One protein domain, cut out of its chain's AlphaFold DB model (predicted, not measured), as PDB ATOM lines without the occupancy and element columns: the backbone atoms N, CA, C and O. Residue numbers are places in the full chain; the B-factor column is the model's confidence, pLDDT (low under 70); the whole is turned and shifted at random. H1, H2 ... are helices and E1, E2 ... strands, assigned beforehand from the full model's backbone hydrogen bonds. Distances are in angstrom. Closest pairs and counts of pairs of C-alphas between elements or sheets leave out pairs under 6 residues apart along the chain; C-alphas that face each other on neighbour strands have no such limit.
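What this domain is: This is residues 426 to 558 and 578 to 596 of the 750 residues of the protein "Dockerin type I repeat protein" of Planctomycetes bacterium SV_7m_r (UniProt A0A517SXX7). With little regular structure, two small sheets stand roughly face to face as a loose sandwich, H1 at one end, loops and H2 at the other; residues 436 to 442 stick out. The 152 printed residues run E1 E2 E3 E4 E5 E6 E7 H1 E8 H2, mixed in class, 47 in named elements. Both sheets are antiparallel: E1-E2-E6-E5 and E4-E3-E7-E8. The whole is compact, radius of gyration of the C-alphas 16.5 A, spanning 48 by 38 by 26 A.

How they stand to each other: Within hydrogen-bond range, E7, residues 517 to 523, pairs with E3, 473 to 477 (N 474, O 522, 2.9 A), and E8, 533 to 536 (N 521, O 535, 2.8 A). E4, 487 to 489, forms a hairpin with E3 (N 477, O 487, 2.8 A). E2, 456 to 460, pairs with E6, 504 to 508 (N 457, O 507, 2.8 A). Hairpins join E1, 426 to 428, to E2 (N 427, O 458, 2.8 A) and E5, 496 to 498, to E6 (N 497, O 506, 2.9 A). H1, 525 to 528, only grazes E7's sheet. H2, 589 to 596, has every O i to N i+4 pair within range.

Where its parts are: E7 measures 19.5 A. C-alpha 426 is at (155.154, 98.634, 165.285), C-alpha 596 at (138.514, 118.159, 183.312).

The domain as a whole: Residues 559 to 577 are cut out, C-alphas 558 and 578 being 17.2 A apart. Links E1 to E2 and E2 to E3 are long. Residues 482 to 484 and 529 to 531 have pLDDT under 70.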
ATOM      1  N   VAL A 426     155.620  97.253 165.146       87.50
ATOM      2  CA  VAL A 426     155.154  98.634 165.285       87.50
ATOM      3  C   VAL A 426     155.219  99.059 166.745       87.50
ATOM      4  O   VAL A 426     154.584  98.461 167.607       87.50
ATOM      5  N   THR A 427     155.999 100.104 167.024       89.75
ATOM      6  CA  THR A 427     156.186 100.650 168.374       89.75
ATOM      7  C   THR A 427     155.852 102.147 168.406       89.75
ATOM      8  O   THR A 427     156.608 102.960 167.856       89.75
ATOM      9  N   PRO A 428     154.751 102.547 169.065       89.06
ATOM     10  CA  PRO A 428     154.439 103.949 169.329       89.06
ATOM     11  C   PRO A 428     155.478 104.626 170.232       89.06
ATOM     12  O   PRO A 428     155.960 104.032 171.194       89.06
ATOM     13  N   ASN A 429     155.805 105.890 169.949       88.12
ATOM     14  CA  ASN A 429     156.652 106.778 170.760       88.12
ATOM     15  C   ASN A 429     158.038 106.209 171.150       88.12
ATOM     16  O   ASN A 429     158.664 106.679 172.099       88.12
ATOM     17  N   ALA A 430     158.552 105.222 170.408       77.25
ATOM     18  CA  ALA A 430     159.727 104.430 170.788       77.25
ATOM     19  C   ALA A 430     161.025 105.237 170.983       77.25
ATOM     20  O   ALA A 430     161.886 104.835 171.763       77.25
ATOM     21  N   ALA A 431     161.180 106.346 170.254       71.75
ATOM     22  CA  ALA A 431     162.414 107.132 170.186       71.75
ATOM     23  C   ALA A 431     162.398 108.406 171.053       71.75
ATOM     24  O   ALA A 431     163.328 109.211 170.971       71.75
ATOM     25  N   LEU A 432     161.355 108.619 171.862       82.69
ATOM     26  CA  LEU A 432     161.199 109.856 172.622       82.69
ATOM     27  C   LEU A 432     161.832 109.728 174.015       82.69
ATOM     28  O   LEU A 432     161.472 108.823 174.770       82.69
ATOM     29  N   PRO A 433     162.785 110.608 174.376       82.19
ATOM     30  CA  PRO A 433     163.391 110.585 175.696       82.19
ATOM     31  C   PRO A 433     162.422 111.145 176.739       82.19
ATOM     32  O   PRO A 433     161.832 112.213 176.552       82.19
ATOM     33  N   ASP A 434     162.300 110.447 177.865       80.69
ATOM     34  CA  ASP A 434     161.582 110.964 179.028       80.69
ATOM     35  C   ASP A 434     162.349 112.085 179.724       80.69
ATOM     36  O   ASP A 434     163.578 112.202 179.640       80.69
ATOM     37  N   ALA A 435     161.603 112.902 180.467       79.75
ATOM     38  CA  ALA A 435     162.194 113.851 181.391       79.75
ATOM     39  C   ALA A 435     162.843 113.123 182.580       79.75
ATOM     40  O   ALA A 435     162.454 112.023 182.959       79.75
ATOM     41  N   PHE A 436     163.837 113.763 183.196       83.19
ATOM     42  CA  PHE A 436     164.433 113.237 184.421       83.19
ATOM     43  C   PHE A 436     163.416 113.224 185.563       83.19
ATOM     44  O   PHE A 436     162.723 114.221 185.781       83.19
ATOM     45  N   ASP A 437     163.420 112.139 186.335       84.19
ATOM     46  CA  ASP A 437     162.625 112.018 187.553       84.19
ATOM     47  C   ASP A 437     162.858 113.203 188.507       84.19
ATOM     48  O   ASP A 437     163.986 113.649 188.761       84.19
ATOM     49  N   LEU A 438     161.767 113.691 189.090       79.62
ATOM     50  CA  LEU A 438     161.781 114.653 190.179       79.62
ATOM     51  C   LEU A 438     162.287 114.002 191.474       79.62
ATOM     52  O   LEU A 438     162.210 112.796 191.691       79.62
ATOM     53  N   SER A 439     162.714 114.827 192.432       79.44
ATOM     54  CA  SER A 439     163.220 114.368 193.737       79.44
ATOM     55  C   SER A 439     162.174 113.690 194.642       79.44
ATOM     56  O   SER A 439     162.448 113.475 195.821       79.44
ATOM     57  N   ARG A 440     160.963 113.442 194.135       75.12
ATOM     58  CA  ARG A 440     159.804 112.899 194.858       75.12
ATOM     59  C   ARG A 440     159.522 111.430 194.521       75.12
ATOM     60  O   ARG A 440     158.543 110.889 195.010       75.12
ATOM     61  N   GLY A 441     160.369 110.795 193.709       74.31
ATOM     62  CA  GLY A 441     160.227 109.394 193.310       74.31
ATOM     63  C   GLY A 441     160.234 109.211 191.790       74.31
ATOM     64  O   GLY A 441     160.361 110.204 191.067       74.31
ATOM     65  N   PRO A 442     160.116 107.960 191.310       80.00
ATOM     66  CA  PRO A 442     160.045 107.672 189.881       80.00
ATOM     67  C   PRO A 442     158.817 108.333 189.253       80.00
ATOM     68  O   PRO A 442     157.783 108.473 189.913       80.00
ATOM     69  N   GLN A 443     158.924 108.737 187.988       80.81
ATOM     70  CA  GLN A 443     157.776 109.244 187.243       80.81
ATOM     71  C   GLN A 443     156.632 108.206 187.175       80.81
ATOM     72  O   GLN A 443     156.902 107.009 187.040       80.81
ATOM     73  N   PRO A 444     155.355 108.635 187.242       83.19
ATOM     74  CA  PRO A 444     154.212 107.722 187.126       83.19
ATOM     75  C   PRO A 444     154.057 107.068 185.746       83.19
ATOM     76  O   PRO A 444     153.497 105.981 185.649       83.19
ATOM     77  N   THR A 445     154.538 107.724 184.685       85.88
ATOM     78  CA  THR A 445     154.439 107.257 183.295       85.88
ATOM     79  C   THR A 445     155.616 107.770 182.460       85.88
ATOM     80  O   THR A 445     156.309 108.697 182.874       85.88
ATOM     81  N   SER A 446     155.793 107.195 181.274       84.50
ATOM     82  CA  SER A 446     156.821 107.497 180.268       84.50
ATOM     83  C   SER A 446     156.187 107.687 178.889       84.50
ATOM     84  O   SER A 446     155.028 107.329 178.684       84.50
ATOM     85  N   TRP A 447     156.946 108.135 177.889       85.50
ATOM     86  CA  TRP A 447     156.523 108.123 176.480       85.50
ATOM     87  C   TRP A 447     156.014 106.758 176.012       85.50
ATOM     88  O   TRP A 447     155.032 106.675 175.269       85.50
ATOM     89  N   GLN A 448     156.669 105.701 176.496       79.25
ATOM     90  CA  GLN A 448     156.328 104.305 176.248       79.25
ATOM     91  C   GLN A 448     155.287 103.751 177.216       79.25
ATOM     92  O   GLN A 448     154.999 102.565 177.093       79.25
ATOM     93  N   GLN A 449     154.736 104.546 178.145       83.44
ATOM     94  CA  GLN A 449     153.687 104.168 179.112       83.44
ATOM     95  C   GLN A 449     152.467 105.103 179.141       83.44
ATOM     96  O   GLN A 449     151.517 104.783 179.835       83.44
ATOM     97  N   GLN A 450     152.434 106.179 178.349       86.81
ATOM     98  CA  GLN A 450     151.285 107.093 178.216       86.81
ATOM     99  C   GLN A 450     150.543 106.919 176.878       86.81
ATOM    100  O   GLN A 450     151.112 106.353 175.936       86.81
ATOM    101  N   ALA A 451     149.294 107.395 176.785       87.00
ATOM    102  CA  ALA A 451     148.504 107.418 175.542       87.00
ATOM    103  C   ALA A 451     147.828 108.775 175.248       87.00
ATOM    104  O   ALA A 451     147.042 108.903 174.310       87.00
ATOM    105  N   SER A 452     148.181 109.819 175.994       87.69
ATOM    106  CA  SER A 452     147.684 111.186 175.813       87.69
ATOM    107  C   SER A 452     148.114 111.833 174.499       87.69
ATOM    108  O   SER A 452     147.465 112.761 174.018       87.69
ATOM    109  N   THR A 453     149.204 111.359 173.900       88.12
ATOM    110  CA  THR A 453     149.679 111.833 172.600       88.12
ATOM    111  C   THR A 453     150.512 110.771 171.877       88.12
ATOM    112  O   THR A 453     151.223 109.975 172.501       88.12
ATOM    113  N   LEU A 454     150.457 110.786 170.547       89.38
ATOM    114  CA  LEU A 454     151.290 109.975 169.666       89.38
ATOM    115  C   LEU A 454     152.121 110.915 168.794       89.38
ATOM    116  O   LEU A 454     151.585 111.589 167.922       89.38
ATOM    117  N   GLN A 455     153.423 110.988 169.066       89.69
ATOM    118  CA  GLN A 455     154.361 111.855 168.343       89.69
ATOM    119  C   GLN A 455     155.236 111.081 167.359       89.69
ATOM    120  O   GLN A 455     155.823 111.677 166.460       89.69
ATOM    121  N   GLY A 456     155.303 109.756 167.480       90.69
ATOM    122  CA  GLY A 456     155.926 108.949 166.446       90.69
ATOM    123  C   GLY A 456     155.481 107.498 166.445       90.69
ATOM    124  O   GLY A 456     155.116 106.950 167.483       90.69
ATOM    125  N   ILE A 457     155.541 106.871 165.276       93.62
ATOM    126  CA  ILE A 457     155.378 105.429 165.091       93.62
ATOM    127  C   ILE A 457     156.674 104.911 164.475       93.62
ATOM    128  O   ILE A 457     157.061 105.340 163.390       93.62
ATOM    129  N   SER A 458     157.342 103.998 165.175       93.19
ATOM    130  CA  SER A 458     158.493 103.269 164.647       93.19
ATOM    131  C   SER A 458     158.020 101.936 164.087       93.19
ATOM    132  O   SER A 458     157.429 101.151 164.825       93.19
ATOM    133  N   ILE A 459     158.314 101.668 162.821       92.44
ATOM    134  CA  ILE A 459     158.013 100.410 162.138       92.44
ATOM    135  C   ILE A 459     159.351  99.744 161.825       92.44
ATOM    136  O   ILE A 459     160.098 100.236 160.980       92.44
ATOM    137  N   GLN A 460     159.680  98.664 162.532       90.88
ATOM    138  CA  GLN A 460     160.821  97.814 162.194       90.88
ATOM    139  C   GLN A 460     160.359  96.785 161.162       90.88
ATOM    140  O   GLN A 460     159.443  96.016 161.447       90.88
ATOM    141  N   LEU A 461     160.975  96.787 159.984       86.50
ATOM    142  CA  LEU A 461     160.647  95.889 158.880       86.50
ATOM    143  C   LEU A 461     161.369  94.546 159.041       86.50
ATOM    144  O   LEU A 461     162.480  94.501 159.577       86.50
ATOM    145  N   GLY A 462     160.747  93.472 158.544       73.75
ATOM    146  CA  GLY A 462     161.368  92.143 158.471       73.75
ATOM    147  C   GLY A 462     162.478  92.054 157.416       73.75
ATOM    148  O   GLY A 462     163.426  91.290 157.575       73.75
ATOM    149  N   ALA A 463     162.414  92.894 156.377       79.12
ATOM    150  CA  ALA A 463     163.443  93.033 155.350       79.12
ATOM    151  C   ALA A 463     163.613  94.511 154.936       79.12
ATOM    152  O   ALA A 463     162.650  95.278 155.011       79.12
ATOM    153  N   PRO A 464     164.827  94.939 154.540       84.75
ATOM    154  CA  PRO A 464     165.091  96.328 154.184       84.75
ATOM    155  C   PRO A 464     164.474  96.714 152.831       84.75
ATOM    156  O   PRO A 464     164.490  95.918 151.897       84.75
ATOM    157  N   ILE A 465     163.998  97.955 152.719       86.38
ATOM    158  CA  ILE A 465     163.474  98.563 151.484       86.38
ATOM    159  C   ILE A 465     164.353  99.740 151.033       86.38
ATOM    160  O   ILE A 465     165.023 100.375 151.850       86.38
ATOM    161  N   ASP A 466     164.335 100.052 149.734       87.56
ATOM    162  CA  ASP A 466     165.156 101.125 149.151       87.56
ATOM    163  C   ASP A 466     164.510 102.520 149.270       87.56
ATOM    164  O   ASP A 466     165.206 103.530 149.420       87.56
ATOM    165  N   GLU A 467     163.179 102.596 149.211       91.81
ATOM    166  CA  GLU A 467     162.401 103.833 149.333       91.81
ATOM    167  C   GLU A 467     161.034 103.579 149.981       91.81
ATOM    168  O   GLU A 467     160.591 102.442 150.065       91.81
ATOM    169  N   ILE A 468     160.369 104.635 150.471       91.88
ATOM    170  CA  ILE A 468     159.059 104.520 151.134       91.88
ATOM    171  C   ILE A 468     157.928 104.627 150.091       91.88
ATOM    172  O   ILE A 468     157.729 105.720 149.545       91.88
ATOM    173  N   PRO A 469     157.132 103.567 149.863       89.44
ATOM    174  CA  PRO A 469     155.962 103.620 148.988       89.44
ATOM    175  C   PRO A 469     154.768 104.263 149.721       89.44
ATOM    176  O   PRO A 469     154.080 103.640 150.529       89.44
ATOM    177  N   LEU A 470     154.542 105.560 149.487       85.94
ATOM    178  CA  LEU A 470     153.565 106.371 150.238       85.94
ATOM    179  C   LEU A 470     152.102 105.923 150.078       85.94
ATOM    180  O   LEU A 470     151.281 106.211 150.943       85.94
ATOM    181  N   ASP A 471     151.759 105.250 148.984       88.94
ATOM    182  CA  ASP A 471     150.430 104.689 148.728       88.94
ATOM    183  C   ASP A 471     150.178 103.357 149.452       88.94
ATOM    184  O   ASP A 471     149.036 102.900 149.498       88.94
ATOM    185  N   GLN A 472     151.211 102.786 150.076       90.94
ATOM    186  CA  GLN A 472     151.169 101.515 150.802       90.94
ATOM    187  C   GLN A 472     151.210 101.698 152.328       90.94
ATOM    188  O   GLN A 472     151.348 100.724 153.059       90.94
ATOM    189  N   ILE A 473     151.110 102.931 152.837       94.38
ATOM    190  CA  ILE A 473     151.033 103.213 154.278       94.38
ATOM    191  C   ILE A 473     149.794 104.063 154.534       94.38
ATOM    192  O   ILE A 473     149.755 105.243 154.181       94.38
ATOM    193  N   ALA A 474     148.787 103.481 155.183       94.50
ATOM    194  CA  ALA A 474     147.561 104.189 155.536       94.50
ATOM    195  C   ALA A 474     147.347 104.205 157.051       94.50
ATOM    196  O   ALA A 474     147.463 103.187 157.726       94.50
ATOM    197  N   LEU A 475     146.994 105.374 157.584       95.81
ATOM    198  CA  LEU A 475     146.603 105.543 158.979       95.81
ATOM    199  C   LEU A 475     145.142 105.994 159.033       95.81
ATOM    200  O   LEU A 475     144.763 106.977 158.402       95.81
ATOM    201  N   THR A 476     144.316 105.298 159.807       95.25
ATOM    202  CA  THR A 476     142.881 105.582 159.937       95.25
ATOM    203  C   THR A 476     142.510 105.766 161.404       95.25
ATOM    204  O   THR A 476     142.802 104.909 162.234       95.25
ATOM    205  N   ASN A 477     141.838 106.869 161.736       93.69
ATOM    206  CA  ASN A 477     141.241 107.086 163.048       93.69
ATOM    207  C   ASN A 477     139.861 106.410 163.105       93.69
ATOM    208  O   ASN A 477     138.947 106.775 162.372       93.69
ATOM    209  N   LEU A 478     139.696 105.429 163.988       90.75
ATOM    210  CA  LEU A 478     138.441 104.719 164.257       90.75
ATOM    211  C   LEU A 478     137.555 105.452 165.289       90.75
ATOM    212  O   LEU A 478     136.418 105.045 165.529       90.75
ATOM    213  N   GLY A 479     138.073 106.528 165.886       87.12
ATOM    214  CA  GLY A 479     137.411 107.442 166.813       87.12
ATOM    215  C   GLY A 479     137.260 106.930 168.249       87.12
ATOM    216  O   GLY A 479     137.857 105.929 168.653       87.12
ATOM    217  N   VAL A 480     136.468 107.666 169.037       84.50
ATOM    218  CA  VAL A 480     136.202 107.428 170.469       84.50
ATOM    219  C   VAL A 480     134.817 106.795 170.695       84.50
ATOM    220  O   VAL A 480     133.902 106.959 169.885       84.50
ATOM    221  N   ASN A 481     134.634 106.076 171.810       71.81
ATOM    222  CA  ASN A 481     133.343 105.527 172.271       71.81
ATOM    223  C   ASN A 481     132.609 104.548 171.311       71.81
ATOM    224  O   ASN A 481     131.380 104.483 171.316       71.81
ATOM    225  N   ALA A 482     133.335 103.780 170.485       61.62
ATOM    226  CA  ALA A 482     132.815 102.701 169.615       61.62
ATOM    227  C   ALA A 482     131.694 103.059 168.607       61.62
ATOM    228  O   ALA A 482     131.101 102.159 168.014       61.62
ATOM    229  N   SER A 483     131.407 104.345 168.367       56.41
ATOM    230  CA  SER A 483     130.317 104.788 167.475       56.41
ATOM    231  C   SER A 483     130.740 105.833 166.431       56.41
ATOM    232  O   SER A 483     129.885 106.371 165.724       56.41
ATOM    233  N   ALA A 484     132.030 106.149 166.332       68.19
ATOM    234  CA  ALA A 484     132.536 107.105 165.355       68.19
ATOM    235  C   ALA A 484     132.692 106.462 163.964       68.19
ATOM    236  O   ALA A 484     132.992 105.276 163.834       68.19
ATOM    237  N   THR A 485     132.470 107.248 162.910       80.38
ATOM    238  CA  THR A 485     132.788 106.848 161.534       80.38
ATOM    239  C   THR A 485     134.300 106.930 161.319       80.38
ATOM    240  O   THR A 485     134.849 107.990 161.622       80.38
ATOM    241  N   PRO A 486     134.959 105.885 160.781       89.69
ATOM    242  CA  PRO A 486     136.390 105.930 160.503       89.69
ATOM    243  C   PRO A 486     136.780 107.103 159.594       89.69
ATOM    244  O   PRO A 486     136.110 107.359 158.591       89.69
ATOM    245  N   GLU A 487     137.867 107.790 159.936       92.81
ATOM    246  CA  GLU A 487     138.412 108.939 159.210       92.81
ATOM    247  C   GLU A 487     139.877 108.674 158.840       92.81
ATOM    248  O   GLU A 487     140.703 108.387 159.704       92.81
ATOM    249  N   SER A 488     140.213 108.757 157.551       91.56
ATOM    250  CA  SER A 488     141.592 108.586 157.084       91.56
ATOM    251  C   SER A 488     142.458 109.780 157.485       91.56
ATOM    252  O   SER A 488     142.108 110.929 157.213       91.56
ATOM    253  N   VAL A 489     143.618 109.509 158.076       93.31
ATOM    254  CA  VAL A 489     144.649 110.510 158.349       93.31
ATOM    255  C   VAL A 489     145.536 110.639 157.121       93.31
ATOM    256  O   VAL A 489     146.075 109.655 156.619       93.31
ATOM    257  N   THR A 490     145.694 111.864 156.625       90.56
ATOM    258  CA  THR A 490     146.622 112.136 155.522       90.56
ATOM    259  C   THR A 490     148.042 112.221 156.073       90.56
ATOM    260  O   THR A 490     148.304 113.071 156.921       90.56
ATOM    261  N   LEU A 491     148.935 111.351 155.598       91.56
ATOM    262  CA  LEU A 491     150.362 111.390 155.921       91.56
ATOM    263  C   LEU A 491     151.121 112.155 154.830       91.56
ATOM    264  O   LEU A 491     151.024 111.829 153.647       91.56
ATOM    265  N   ASP A 492     151.886 113.168 155.224       89.12
ATOM    266  CA  ASP A 492     152.766 113.914 154.327       89.12
ATOM    267  C   ASP A 492     154.132 113.231 154.221       89.12
ATOM    268  O   ASP A 492     154.701 112.804 155.221       89.12
ATOM    269  N   ALA A 493     154.742 113.228 153.031       86.88
ATOM    270  CA  ALA A 493     156.062 112.621 152.815       86.88
ATOM    271  C   ALA A 493     157.155 113.156 153.764       86.88
ATOM    272  O   ALA A 493     158.109 112.453 154.071       86.88
ATOM    273  N   SER A 494     157.024 114.395 154.254       91.31
ATOM    274  CA  SER A 494     157.952 114.979 155.232       91.31
ATOM    275  C   SER A 494     157.830 114.402 156.645       91.31
ATOM    276  O   SER A 494     158.705 114.657 157.468       91.31
ATOM    277  N   GLN A 495     156.740 113.695 156.948       93.81
ATOM    278  CA  GLN A 495     156.523 113.023 158.229       93.81
ATOM    279  C   GLN A 495     157.167 111.634 158.262       93.81
ATOM    280  O   GLN A 495     157.348 111.098 159.352       93.81
ATOM    281  N   LEU A 496     157.522 111.057 157.110       95.12
ATOM    282  CA  LEU A 496     158.122 109.731 157.025       95.12
ATOM    283  C   LEU A 496     159.629 109.825 156.791       95.12
ATOM    284  O   LEU A 496     160.107 110.588 155.950       95.12
ATOM    285  N   THR A 497     160.387 109.012 157.517       95.38
ATOM    286  CA  THR A 497     161.826 108.850 157.299       95.38
ATOM    287  C   THR A 497     162.193 107.375 157.276       95.38
ATOM    288  O   THR A 497     161.618 106.579 158.015       95.38
ATOM    289  N   LEU A 498     163.140 107.018 156.409       95.88
ATOM    290  CA  LEU A 498     163.680 105.670 156.279       95.88
ATOM    291  C   LEU A 498     165.097 105.647 156.853       95.88
ATOM    292  O   LEU A 498     165.890 106.565 156.606       95.88
ATOM    293  N   SER A 499     165.419 104.615 157.629       95.31
ATOM    294  CA  SER A 499     166.773 104.394 158.131       95.31
ATOM    295  C   SER A 499     167.764 104.199 156.976       95.31
ATOM    296  O   SER A 499     167.415 103.751 155.889       95.31
ATOM    297  N   ALA A 500     169.047 104.492 157.213       92.31
ATOM    298  CA  ALA A 500     170.085 104.290 156.196       92.31
ATOM    299  C   ALA A 500     170.276 102.812 155.796       92.31
ATOM    300  O   ALA A 500     170.855 102.536 154.750       92.31
ATOM    301  N   SER A 501     169.837 101.881 156.647       87.69
ATOM    302  CA  SER A 501     169.822 100.437 156.408       87.69
ATOM    303  C   SER A 501     168.564  99.949 155.687       87.69
ATOM    304  O   SER A 501     168.523  98.776 155.335       87.69
ATOM    305  N   GLY A 502     167.558 100.805 155.478       91.00
ATOM    306  CA  GLY A 502     166.292 100.444 154.832       91.00
ATOM    307  C   GLY A 502     165.337  99.626 155.706       91.00
ATOM    308  O   GLY A 502     164.255  99.284 155.263       91.00
ATOM    309  N   ASP A 503     165.706  99.309 156.946       89.44
ATOM    310  CA  ASP A 503     165.008  98.359 157.824       89.44
ATOM    311  C   ASP A 503     164.014  99.003 158.803       89.44
ATOM    312  O   ASP A 503     163.321  98.301 159.537       89.44
ATOM    313  N   ARG A 504     163.951 100.337 158.866       92.69
ATOM    314  CA  ARG A 504     163.087 101.049 159.811       92.69
ATOM    315  C   ARG A 504     162.475 102.293 159.195       92.69
ATOM    316  O   ARG A 504     163.196 103.172 158.723       92.69
ATOM    317  N   ILE A 505     161.154 102.392 159.297       94.56
ATOM    318  CA  ILE A 505     160.378 103.581 158.942       94.56
ATOM    319  C   ILE A 505     159.970 104.292 160.233       94.56
ATOM    320  O   ILE A 505     159.429 103.674 161.151       94.56
ATOM    321  N   GLU A 506     160.205 105.598 160.306       94.75
ATOM    322  CA  GLU A 506     159.653 106.447 161.361       94.75
ATOM    323  C   GLU A 506     158.615 107.396 160.777       94.75
ATOM    324  O   GLU A 506     158.928 108.190 159.889       94.75
ATOM    325  N   ILE A 507     157.398 107.336 161.314       94.94
ATOM    326  CA  ILE A 507     156.341 108.318 161.072       94.94
ATOM    327  C   ILE A 507     156.361 109.299 162.240       94.94
ATOM    328  O   ILE A 507     156.253 108.872 163.386       94.94
ATOM    329  N   SER A 508     156.507 110.592 161.969       93.12
ATOM    330  CA  SER A 508     156.605 111.653 162.977       93.12
ATOM    331  C   SER A 508     155.401 112.591 162.927       93.12
ATOM    332  O   SER A 508     155.068 113.127 161.872       93.12
ATOM    333  N   PHE A 509     154.809 112.860 164.088       92.06
ATOM    334  CA  PHE A 509     153.671 113.762 164.262       92.06
ATOM    335  C   PHE A 509     154.051 114.939 165.161       92.06
ATOM    336  O   PHE A 509     154.779 114.790 166.144       92.06
ATOM    337  N   GLN A 510     153.541 116.125 164.845       86.81
ATOM    338  CA  GLN A 510     153.584 117.269 165.746       86.81
ATOM    339  C   GLN A 510     152.474 117.167 166.805       86.81
ATOM    340  O   GLN A 510     151.438 116.532 166.577       86.81
ATOM    341  N   PRO A 511     152.648 117.809 167.976       79.12
ATOM    342  CA  PRO A 511     151.592 117.884 168.978       79.12
ATOM    343  C   PRO A 511     150.291 118.446 168.384       79.12
ATOM    344  O   PRO A 511     150.257 119.578 167.903       79.12
ATOM    345  N   GLY A 512     149.217 117.655 168.447       78.69
ATOM    346  CA  GLY A 512     147.893 118.027 167.939       78.69
ATOM    347  C   GLY A 512     147.587 117.614 166.495       78.69
ATOM    348  O   GLY A 512     146.459 117.843 166.066       78.69
ATOM    349  N   ASP A 513     148.522 116.978 165.775       86.94
ATOM    350  CA  ASP A 513     148.276 116.439 164.420       86.94
ATOM    351  C   ASP A 513     147.231 115.313 164.417       86.94
ATOM    352  O   ASP A 513     146.534 115.091 163.427       86.94
ATOM    353  N   LEU A 514     147.122 114.600 165.537       91.44
ATOM    354  CA  LEU A 514     146.224 113.471 165.724       91.44
ATOM    355  C   LEU A 514     145.109 113.840 166.709       91.44
ATOM    356  O   LEU A 514     145.362 114.371 167.795       91.44
ATOM    357  N   ALA A 515     143.867 113.577 166.304       90.81
ATOM    358  CA  ALA A 515     142.684 113.708 167.149       90.81
ATOM    359  C   ALA A 515     142.554 112.516 168.111       90.81
ATOM    360  O   ALA A 515     143.142 111.461 167.891       90.81
ATOM    361  N   ASP A 516     141.740 112.656 169.157       90.12
ATOM    362  CA  ASP A 516     141.473 111.533 170.055       90.12
ATOM    363  C   ASP A 516     140.766 110.395 169.296       90.12
ATOM    364  O   ASP A 516     139.822 110.611 168.526       90.12
ATOM    365  N   GLY A 517     141.227 109.169 169.516       91.44
ATOM    366  CA  GLY A 517     140.650 107.970 168.941       91.44
ATOM    367  C   GLY A 517     141.603 106.782 168.886       91.44
ATOM    368  O   GLY A 517     142.814 106.870 169.095       91.44
ATOM    369  N   ARG A 518     141.009 105.625 168.604       91.25
ATOM    370  CA  ARG A 518     141.731 104.386 168.323       91.25
ATOM    371  C   ARG A 518     142.197 104.397 166.873       91.25
ATOM    372  O   ARG A 518     141.391 104.670 165.993       91.25
ATOM    373  N   TYR A 519     143.446 104.042 166.607       93.06
ATOM    374  CA  TYR A 519     144.001 104.091 165.257       93.06
ATOM    375  C   TYR A 519     144.146 102.702 164.630       93.06
ATOM    376  O   TYR A 519     144.276 101.695 165.327       93.06
ATOM    377  N   GLN A 520     144.096 102.655 163.303       93.75
ATOM    378  CA  GLN A 520     144.443 101.512 162.465       93.75
ATOM    379  C   GLN A 520     145.577 101.926 161.526       93.75
ATOM    380  O   GLN A 520     145.472 102.971 160.888       93.75
ATOM    381  N   LEU A 521     146.633 101.120 161.461       95.25
ATOM    382  CA  LEU A 521     147.745 101.256 160.528       95.25
ATOM    383  C   LEU A 521     147.701 100.089 159.542       95.25
ATOM    384  O   LEU A 521     147.777  98.938 159.968       95.25
ATOM    385  N   ASP A 522     147.616 100.399 158.256       93.50
ATOM    386  CA  ASP A 522     147.666  99.428 157.167       93.50
ATOM    387  C   ASP A 522     148.988  99.591 156.412       93.50
ATOM    388  O   ASP A 522     149.321 100.698 155.977       93.50
ATOM    389  N   LEU A 523     149.732  98.495 156.274       91.69
ATOM    390  CA  LEU A 523     150.956  98.405 155.482       91.69
ATOM    391  C   LEU A 523     150.703  97.480 154.297       91.69
ATOM    392  O   LEU A 523     150.264  96.347 154.476       91.69
ATOM    393  N   GLY A 524     150.952  97.971 153.093       85.62
ATOM    394  CA  GLY A 524     150.808  97.208 151.864       85.62
ATOM    395  C   GLY A 524     152.037  96.362 151.529       85.62
ATOM    396  O   GLY A 524     153.072  96.482 152.193       85.62
ATOM    397  N   PRO A 525     151.933  95.525 150.484       78.44
ATOM    398  CA  PRO A 525     152.921  94.497 150.178       78.44
ATOM    399  C   PRO A 525     154.325  95.037 149.902       78.44
ATOM    400  O   PRO A 525     155.308  94.460 150.356       78.44
ATOM    401  N   ASP A 526     154.432  96.207 149.265       82.75
ATOM    402  CA  ASP A 526     155.730  96.828 148.964       82.75
ATOM    403  C   ASP A 526     156.460  97.344 150.227       82.75
ATOM    404  O   ASP A 526     157.636  97.693 150.171       82.75
ATOM    405  N   VAL A 527     155.766  97.445 151.371       85.62
ATOM    406  CA  VAL A 527     156.360  97.811 152.673       85.62
ATOM    407  C   VAL A 527     156.689  96.568 153.488       85.62
ATOM    408  O   VAL A 527     157.699  96.536 154.188       85.62
ATOM    409  N   THR A 528     155.809  95.566 153.453       79.12
ATOM    410  CA  THR A 528     155.955  94.338 154.239       79.12
ATOM    411  C   THR A 528     156.889  93.326 153.579       79.12
ATOM    412  O   THR A 528     157.368  92.444 154.289       79.12
ATOM    413  N   ASN A 529     157.184  93.486 152.281       68.69
ATOM    414  CA  ASN A 529     157.817  92.472 151.434       68.69
ATOM    415  C   ASN A 529     157.062  91.135 151.555       68.69
ATOM    416  O   ASN A 529     157.640  90.124 151.940       68.69
ATOM    417  N   GLY A 530     155.738  91.192 151.371       67.69
ATOM    418  CA  GLY A 530     154.824  90.061 151.549       67.69
ATOM    419  C   GLY A 530     153.355  90.512 151.618       67.69
ATOM    420  O   GLY A 530     153.022  91.586 151.125       67.69
ATOM    421  N   PRO A 531     152.444  89.769 152.267       64.69
ATOM    422  CA  PRO A 531     151.041  90.151 152.380       64.69
ATOM    423  C   PRO A 531     150.845  91.462 153.167       64.69
ATOM    424  O   PRO A 531     151.663  91.823 154.023       64.69
ATOM    425  N   PRO A 532     149.733  92.183 152.922       81.50
ATOM    426  CA  PRO A 532     149.424  93.410 153.641       81.50
ATOM    427  C   PRO A 532     149.175  93.148 155.134       81.50
ATOM    428  O   PRO A 532     148.511  92.181 155.515       81.50
ATOM    429  N   LEU A 533     149.655  94.054 155.985       84.81
ATOM    430  CA  LEU A 533     149.474  94.022 157.434       84.81
ATOM    431  C   LEU A 533     148.466  95.090 157.875       84.81
ATOM    432  O   LEU A 533     148.718  96.279 157.715       84.81
ATOM    433  N   GLU A 534     147.371  94.672 158.514       91.69
ATOM    434  CA  GLU A 534     146.426  95.561 159.209       91.69
ATOM    435  C   GLU A 534     146.657  95.483 160.729       91.69
ATOM    436  O   GLU A 534     146.463  94.436 161.352       91.69
ATOM    437  N   LEU A 535     147.022  96.604 161.357       90.69
ATOM    438  CA  LEU A 535     147.207  96.730 162.804       90.69
ATOM    439  C   LEU A 535     146.203  97.714 163.398       90.69
ATOM    440  O   LEU A 535     146.307  98.924 163.218       90.69
ATOM    441  N   ARG A 536     145.248  97.204 164.178       90.75
ATOM    442  CA  ARG A 536     144.296  98.026 164.941       90.75
ATOM    443  C   ARG A 536     144.777  98.208 166.373       90.75
ATOM    444  O   ARG A 536     145.150  97.231 167.016       90.75
ATOM    445  N   GLY A 537     144.647  99.420 166.906       87.81
ATOM    446  CA  GLY A 537     145.007  99.756 168.283       87.81
ATOM    447  C   GLY A 537     144.442  98.778 169.307       87.81
ATOM    448  O   GLY A 537     143.249  98.492 169.291       87.81
ATOM    449  N   ASP A 538     145.264  98.251 170.194       85.38
ATOM    450  CA  ASP A 538     144.843  97.420 171.316       85.38
ATOM    451  C   ASP A 538     145.751  97.658 172.531       85.38
ATOM    452  O   ASP A 538     146.596  98.554 172.530       85.38
ATOM    453  N   VAL A 539     145.557  96.878 173.594       77.69
ATOM    454  CA  VAL A 539     146.390  96.966 174.803       77.69
ATOM    455  C   VAL A 539     147.859  96.624 174.589       77.69
ATOM    456  O   VAL A 539     148.708  97.098 175.342       77.69
ATOM    457  N   GLY A 540     148.158  95.772 173.610       79.25
ATOM    458  CA  GLY A 540     149.506  95.314 173.317       79.25
ATOM    459  C   GLY A 540     150.271  96.336 172.489       79.25
ATOM    460  O   GLY A 540     151.356  96.751 172.885       79.25
ATOM    461  N   ASN A 541     149.694  96.761 171.363       81.38
ATOM    462  CA  ASN A 541     150.348  97.655 170.406       81.38
ATOM    463  C   ASN A 541     150.141  99.149 170.701       81.38
ATOM    464  O   ASN A 541     150.879  99.968 170.164       81.38
ATOM    465  N   GLN A 542     149.167  99.505 171.550       80.75
ATOM    466  CA  GLN A 542     148.942 100.859 172.077       80.75
ATOM    467  C   GLN A 542     148.762 101.933 171.001       80.75
ATOM    468  O   GLN A 542     149.080 103.104 171.207       80.75
ATOM    469  N   LEU A 543     148.232 101.548 169.840       90.31
ATOM    470  CA  LEU A 543     148.010 102.463 168.729       90.31
ATOM    471  C   LEU A 543     146.699 103.248 168.922       90.31
ATOM    472  O   LEU A 543     145.696 103.027 168.237       90.31
ATOM    473  N   PHE A 544     146.683 104.151 169.901       90.94
ATOM    474  CA  PHE A 544     145.584 105.083 170.147       90.94
ATOM    475  C   PHE A 544     146.089 106.411 170.723       90.94
ATOM    476  O   PHE A 544     147.176 106.481 171.291       90.94
ATOM    477  N   VAL A 545     145.284 107.460 170.564       91.62
ATOM    478  CA  VAL A 545     145.472 108.754 171.225       91.62
ATOM    479  C   VAL A 545     144.227 109.027 172.050       91.62
ATOM    480  O   VAL A 545     143.117 108.989 171.524       91.62
ATOM    481  N   LEU A 546     144.389 109.289 173.337       90.31
ATOM    482  CA  LEU A 546     143.302 109.714 174.205       90.31
ATOM    483  C   LEU A 546     143.838 110.762 175.171       90.31
ATOM    484  O   LEU A 546     144.444 110.434 176.186       90.31
ATOM    485  N   ARG A 547     143.663 112.039 174.828       90.12
ATOM    486  CA  ARG A 547     144.215 113.154 175.598       90.12
ATOM    487  C   ARG A 547     143.762 113.110 177.057       90.12
ATOM    488  O   ARG A 547     142.576 113.238 177.343       90.12
ATOM    489  N   GLY A 548     144.726 113.006 177.967       88.56
ATOM    490  CA  GLY A 548     144.481 112.889 179.399       88.56
ATOM    491  C   GLY A 548     144.541 111.457 179.928       88.56
ATOM    492  O   GLY A 548     144.542 111.316 181.137       88.56
ATOM    493  N   ASP A 549     144.634 110.427 179.080       89.25
ATOM    494  CA  ASP A 549     144.921 109.047 179.498       89.25
ATOM    495  C   ASP A 549     146.444 108.857 179.627       89.25
ATOM    496  O   ASP A 549     147.194 108.822 178.637       89.25
ATOM    497  N   PHE A 550     146.927 108.810 180.864       88.44
ATOM    498  CA  PHE A 550     148.345 108.677 181.196       88.44
ATOM    499  C   PHE A 550     148.707 107.291 181.717       88.44
ATOM    500  O   PHE A 550     149.873 106.901 181.607       88.44
ATOM    501  N   ASP A 551     147.740 106.574 182.294       81.44
ATOM    502  CA  ASP A 551     147.932 105.238 182.864       81.44
ATOM    503  C   ASP A 551     147.621 104.100 181.869       81.44
ATOM    504  O   ASP A 551     147.893 102.933 182.166       81.44
ATOM    505  N   ARG A 552     147.111 104.450 180.676       82.44
ATOM    506  CA  ARG A 552     146.790 103.573 179.538       82.44
ATOM    507  C   ARG A 552     145.666 102.597 179.766       82.44
ATOM    508  O   ARG A 552     145.611 101.531 179.143       82.44
ATOM    509  N   ASN A 553     144.748 102.942 180.645       79.88
ATOM    510  CA  ASN A 553     143.588 102.104 180.852       79.88
ATOM    511  C   ASN A 553     142.521 102.284 179.743       79.88
ATOM    512  O   ASN A 553     141.545 101.533 179.735       79.88
ATOM    513  N   GLY A 554     142.704 103.223 178.800       84.38
ATOM    514  CA  GLY A 554     141.769 103.501 177.705       84.38
ATOM    515  C   GLY A 554     140.611 104.427 178.090       84.38
ATOM    516  O   GLY A 554     139.687 104.610 177.292       84.38
ATOM    517  N   HIS A 555     140.642 105.003 179.292       85.56
ATOM    518  CA  HIS A 555     139.664 105.932 179.845       85.56
ATOM    519  C   HIS A 555     140.373 107.110 180.506       85.56
ATOM    520  O   HIS A 555     141.369 106.931 181.191       85.56
ATOM    521  N   VAL A 556     139.790 108.299 180.373       88.19
ATOM    522  CA  VAL A 556     140.229 109.471 181.138       88.19
ATOM    523  C   VAL A 556     139.425 109.551 182.435       88.19
ATOM    524  O   VAL A 556     138.221 109.845 182.407       88.19
ATOM    525  N   ASP A 557     140.067 109.287 183.573       86.75
ATOM    526  CA  ASP A 557     139.440 109.307 184.898       86.75
ATOM    527  C   ASP A 557     140.338 109.876 186.017       86.75
ATOM    528  O   ASP A 557     141.361 110.514 185.779       86.75
ATOM    529  N   ALA A 558     139.915 109.744 187.280       85.19
ATOM    530  CA  ALA A 558     140.644 110.318 188.412       85.19
ATOM    531  C   ALA A 558     142.086 109.789 188.573       85.19
ATOM    532  O   ALA A 558     142.894 110.481 189.194       85.19
ATOM    533  N   TYR A 578     153.868 115.386 176.759       85.31
ATOM    534  CA  TYR A 578     152.697 114.528 176.937       85.31
ATOM    535  C   TYR A 578     151.778 115.007 178.068       85.31
ATOM    536  O   TYR A 578     150.586 114.755 177.979       85.31
ATOM    537  N   VAL A 579     152.293 115.722 179.080       87.00
ATOM    538  CA  VAL A 579     151.497 116.282 180.197       87.00
ATOM    539  C   VAL A 579     151.109 117.751 180.018       87.00
ATOM    540  O   VAL A 579     150.243 118.225 180.741       87.00
ATOM    541  N   ASP A 580     151.730 118.456 179.073       86.38
ATOM    542  CA  ASP A 580     151.395 119.833 178.672       86.38
ATOM    543  C   ASP A 580     150.186 119.808 177.720       86.38
ATOM    544  O   ASP A 580     150.324 119.858 176.495       86.38
ATOM    545  N   LEU A 581     148.997 119.624 178.292       87.44
ATOM    546  CA  LEU A 581     147.749 119.373 177.572       87.44
ATOM    547  C   LEU A 581     147.225 120.612 176.833       87.44
ATOM    548  O   LEU A 581     146.484 120.463 175.854       87.44
ATOM    549  N   ASP A 582     147.588 121.817 177.285       86.75
ATOM    550  CA  ASP A 582     147.200 123.085 176.655       86.75
ATOM    551  C   ASP A 582     148.306 123.726 175.787       86.75
ATOM    552  O   ASP A 582     148.054 124.698 175.063       86.75
ATOM    553  N   GLY A 583     149.515 123.151 175.796       84.19
ATOM    554  CA  GLY A 583     150.660 123.592 174.997       84.19
ATOM    555  C   GLY A 583     151.335 124.869 175.514       84.19
ATOM    556  O   GLY A 583     152.091 125.520 174.775       84.19
ATOM    557  N   SER A 584     151.063 125.270 176.757       84.94
ATOM    558  CA  SER A 584     151.653 126.441 177.410       84.94
ATOM    559  C   SER A 584     153.125 126.246 177.803       84.94
ATOM    560  O   SER A 584     153.820 127.228 178.107       84.94
ATOM    561  N   ARG A 585     153.644 125.009 177.724       80.38
ATOM    562  CA  ARG A 585     154.976 124.562 178.179       80.38
ATOM    563  C   ARG A 585     155.154 124.565 179.694       80.38
ATOM    564  O   ARG A 585     156.294 124.524 180.178       80.38
ATOM    565  N   ARG A 586     154.066 124.665 180.448       82.19
ATOM    566  CA  ARG A 586     154.041 124.655 181.914       82.19
ATOM    567  C   ARG A 586     152.941 123.702 182.343       82.19
ATOM    568  O   ARG A 586     151.983 123.563 181.616       82.19
ATOM    569  N   ILE A 587     153.094 123.087 183.516       85.50
ATOM    570  CA  ILE A 587     151.983 122.365 184.142       85.50
ATOM    571  C   ILE A 587     151.292 123.317 185.108       85.50
ATOM    572  O   ILE A 587     151.856 123.645 186.163       85.50
ATOM    573  N   ASP A 588     150.116 123.801 184.720       84.88
ATOM    574  CA  ASP A 588     149.322 124.747 185.499       84.88
ATOM    575  C   ASP A 588     147.805 124.476 185.432       84.88
ATOM    576  O   ASP A 588     147.360 123.375 185.111       84.88
ATOM    577  N   GLU A 589     146.993 125.441 185.870       85.75
ATOM    578  CA  GLU A 589     145.531 125.304 185.905       85.75
ATOM    579  C   GLU A 589     144.920 125.099 184.506       85.75
ATOM    580  O   GLU A 589     143.833 124.528 184.410       85.75
ATOM    581  N   GLY A 590     145.608 125.517 183.434       88.00
ATOM    582  CA  GLY A 590     145.193 125.287 182.051       88.00
ATOM    583  C   GLY A 590     145.134 123.801 181.698       88.00
ATOM    584  O   GLY A 590     144.112 123.333 181.191       88.00
ATOM    585  N   ASP A 591     146.160 123.028 182.059       88.88
ATOM    586  CA  ASP A 591     146.193 121.578 181.822       88.88
ATOM    587  C   ASP A 591     145.126 120.836 182.628       88.88
ATOM    588  O   ASP A 591     144.495 119.899 182.135       88.88
ATOM    589  N   LEU A 592     144.884 121.282 183.864       87.81
ATOM    590  CA  LEU A 592     143.844 120.713 184.725       87.81
ATOM    591  C   LEU A 592     142.446 120.926 184.133       87.81
ATOM    592  O   LEU A 592     141.584 120.054 184.263       87.81
ATOM    593  N   GLU A 593     142.218 122.056 183.464       87.88
ATOM    594  CA  GLU A 593     140.968 122.328 182.756       87.88
ATOM    595  C   GLU A 593     140.822 121.448 181.506       87.88
ATOM    596  O   GLU A 593     139.733 120.930 181.256       87.88
ATOM    597  N   VAL A 594     141.907 121.196 180.760       87.69
ATOM    598  CA  VAL A 594     141.873 120.256 179.624       87.69
ATOM    599  C   VAL A 594     141.562 118.834 180.097       87.69
ATOM    600  O   VAL A 594     140.683 118.190 179.521       87.69
ATOM    601  N   LEU A 595     142.199 118.359 181.175       87.12
ATOM    602  CA  LEU A 595     141.876 117.057 181.769       87.12
ATOM    603  C   LEU A 595     140.403 117.002 182.191       87.12
ATOM    604  O   LEU A 595     139.702 116.043 181.872       87.12
ATOM    605  N   ARG A 596     139.909 118.055 182.858       85.31
ATOM    606  CA  ARG A 596     138.514 118.159 183.312       85.31
ATOM    607  C   ARG A 596     137.517 118.051 182.155       85.31
ATOM    608  O   ARG A 596     136.437 117.493 182.334       85.31
TER     609      ARG A 596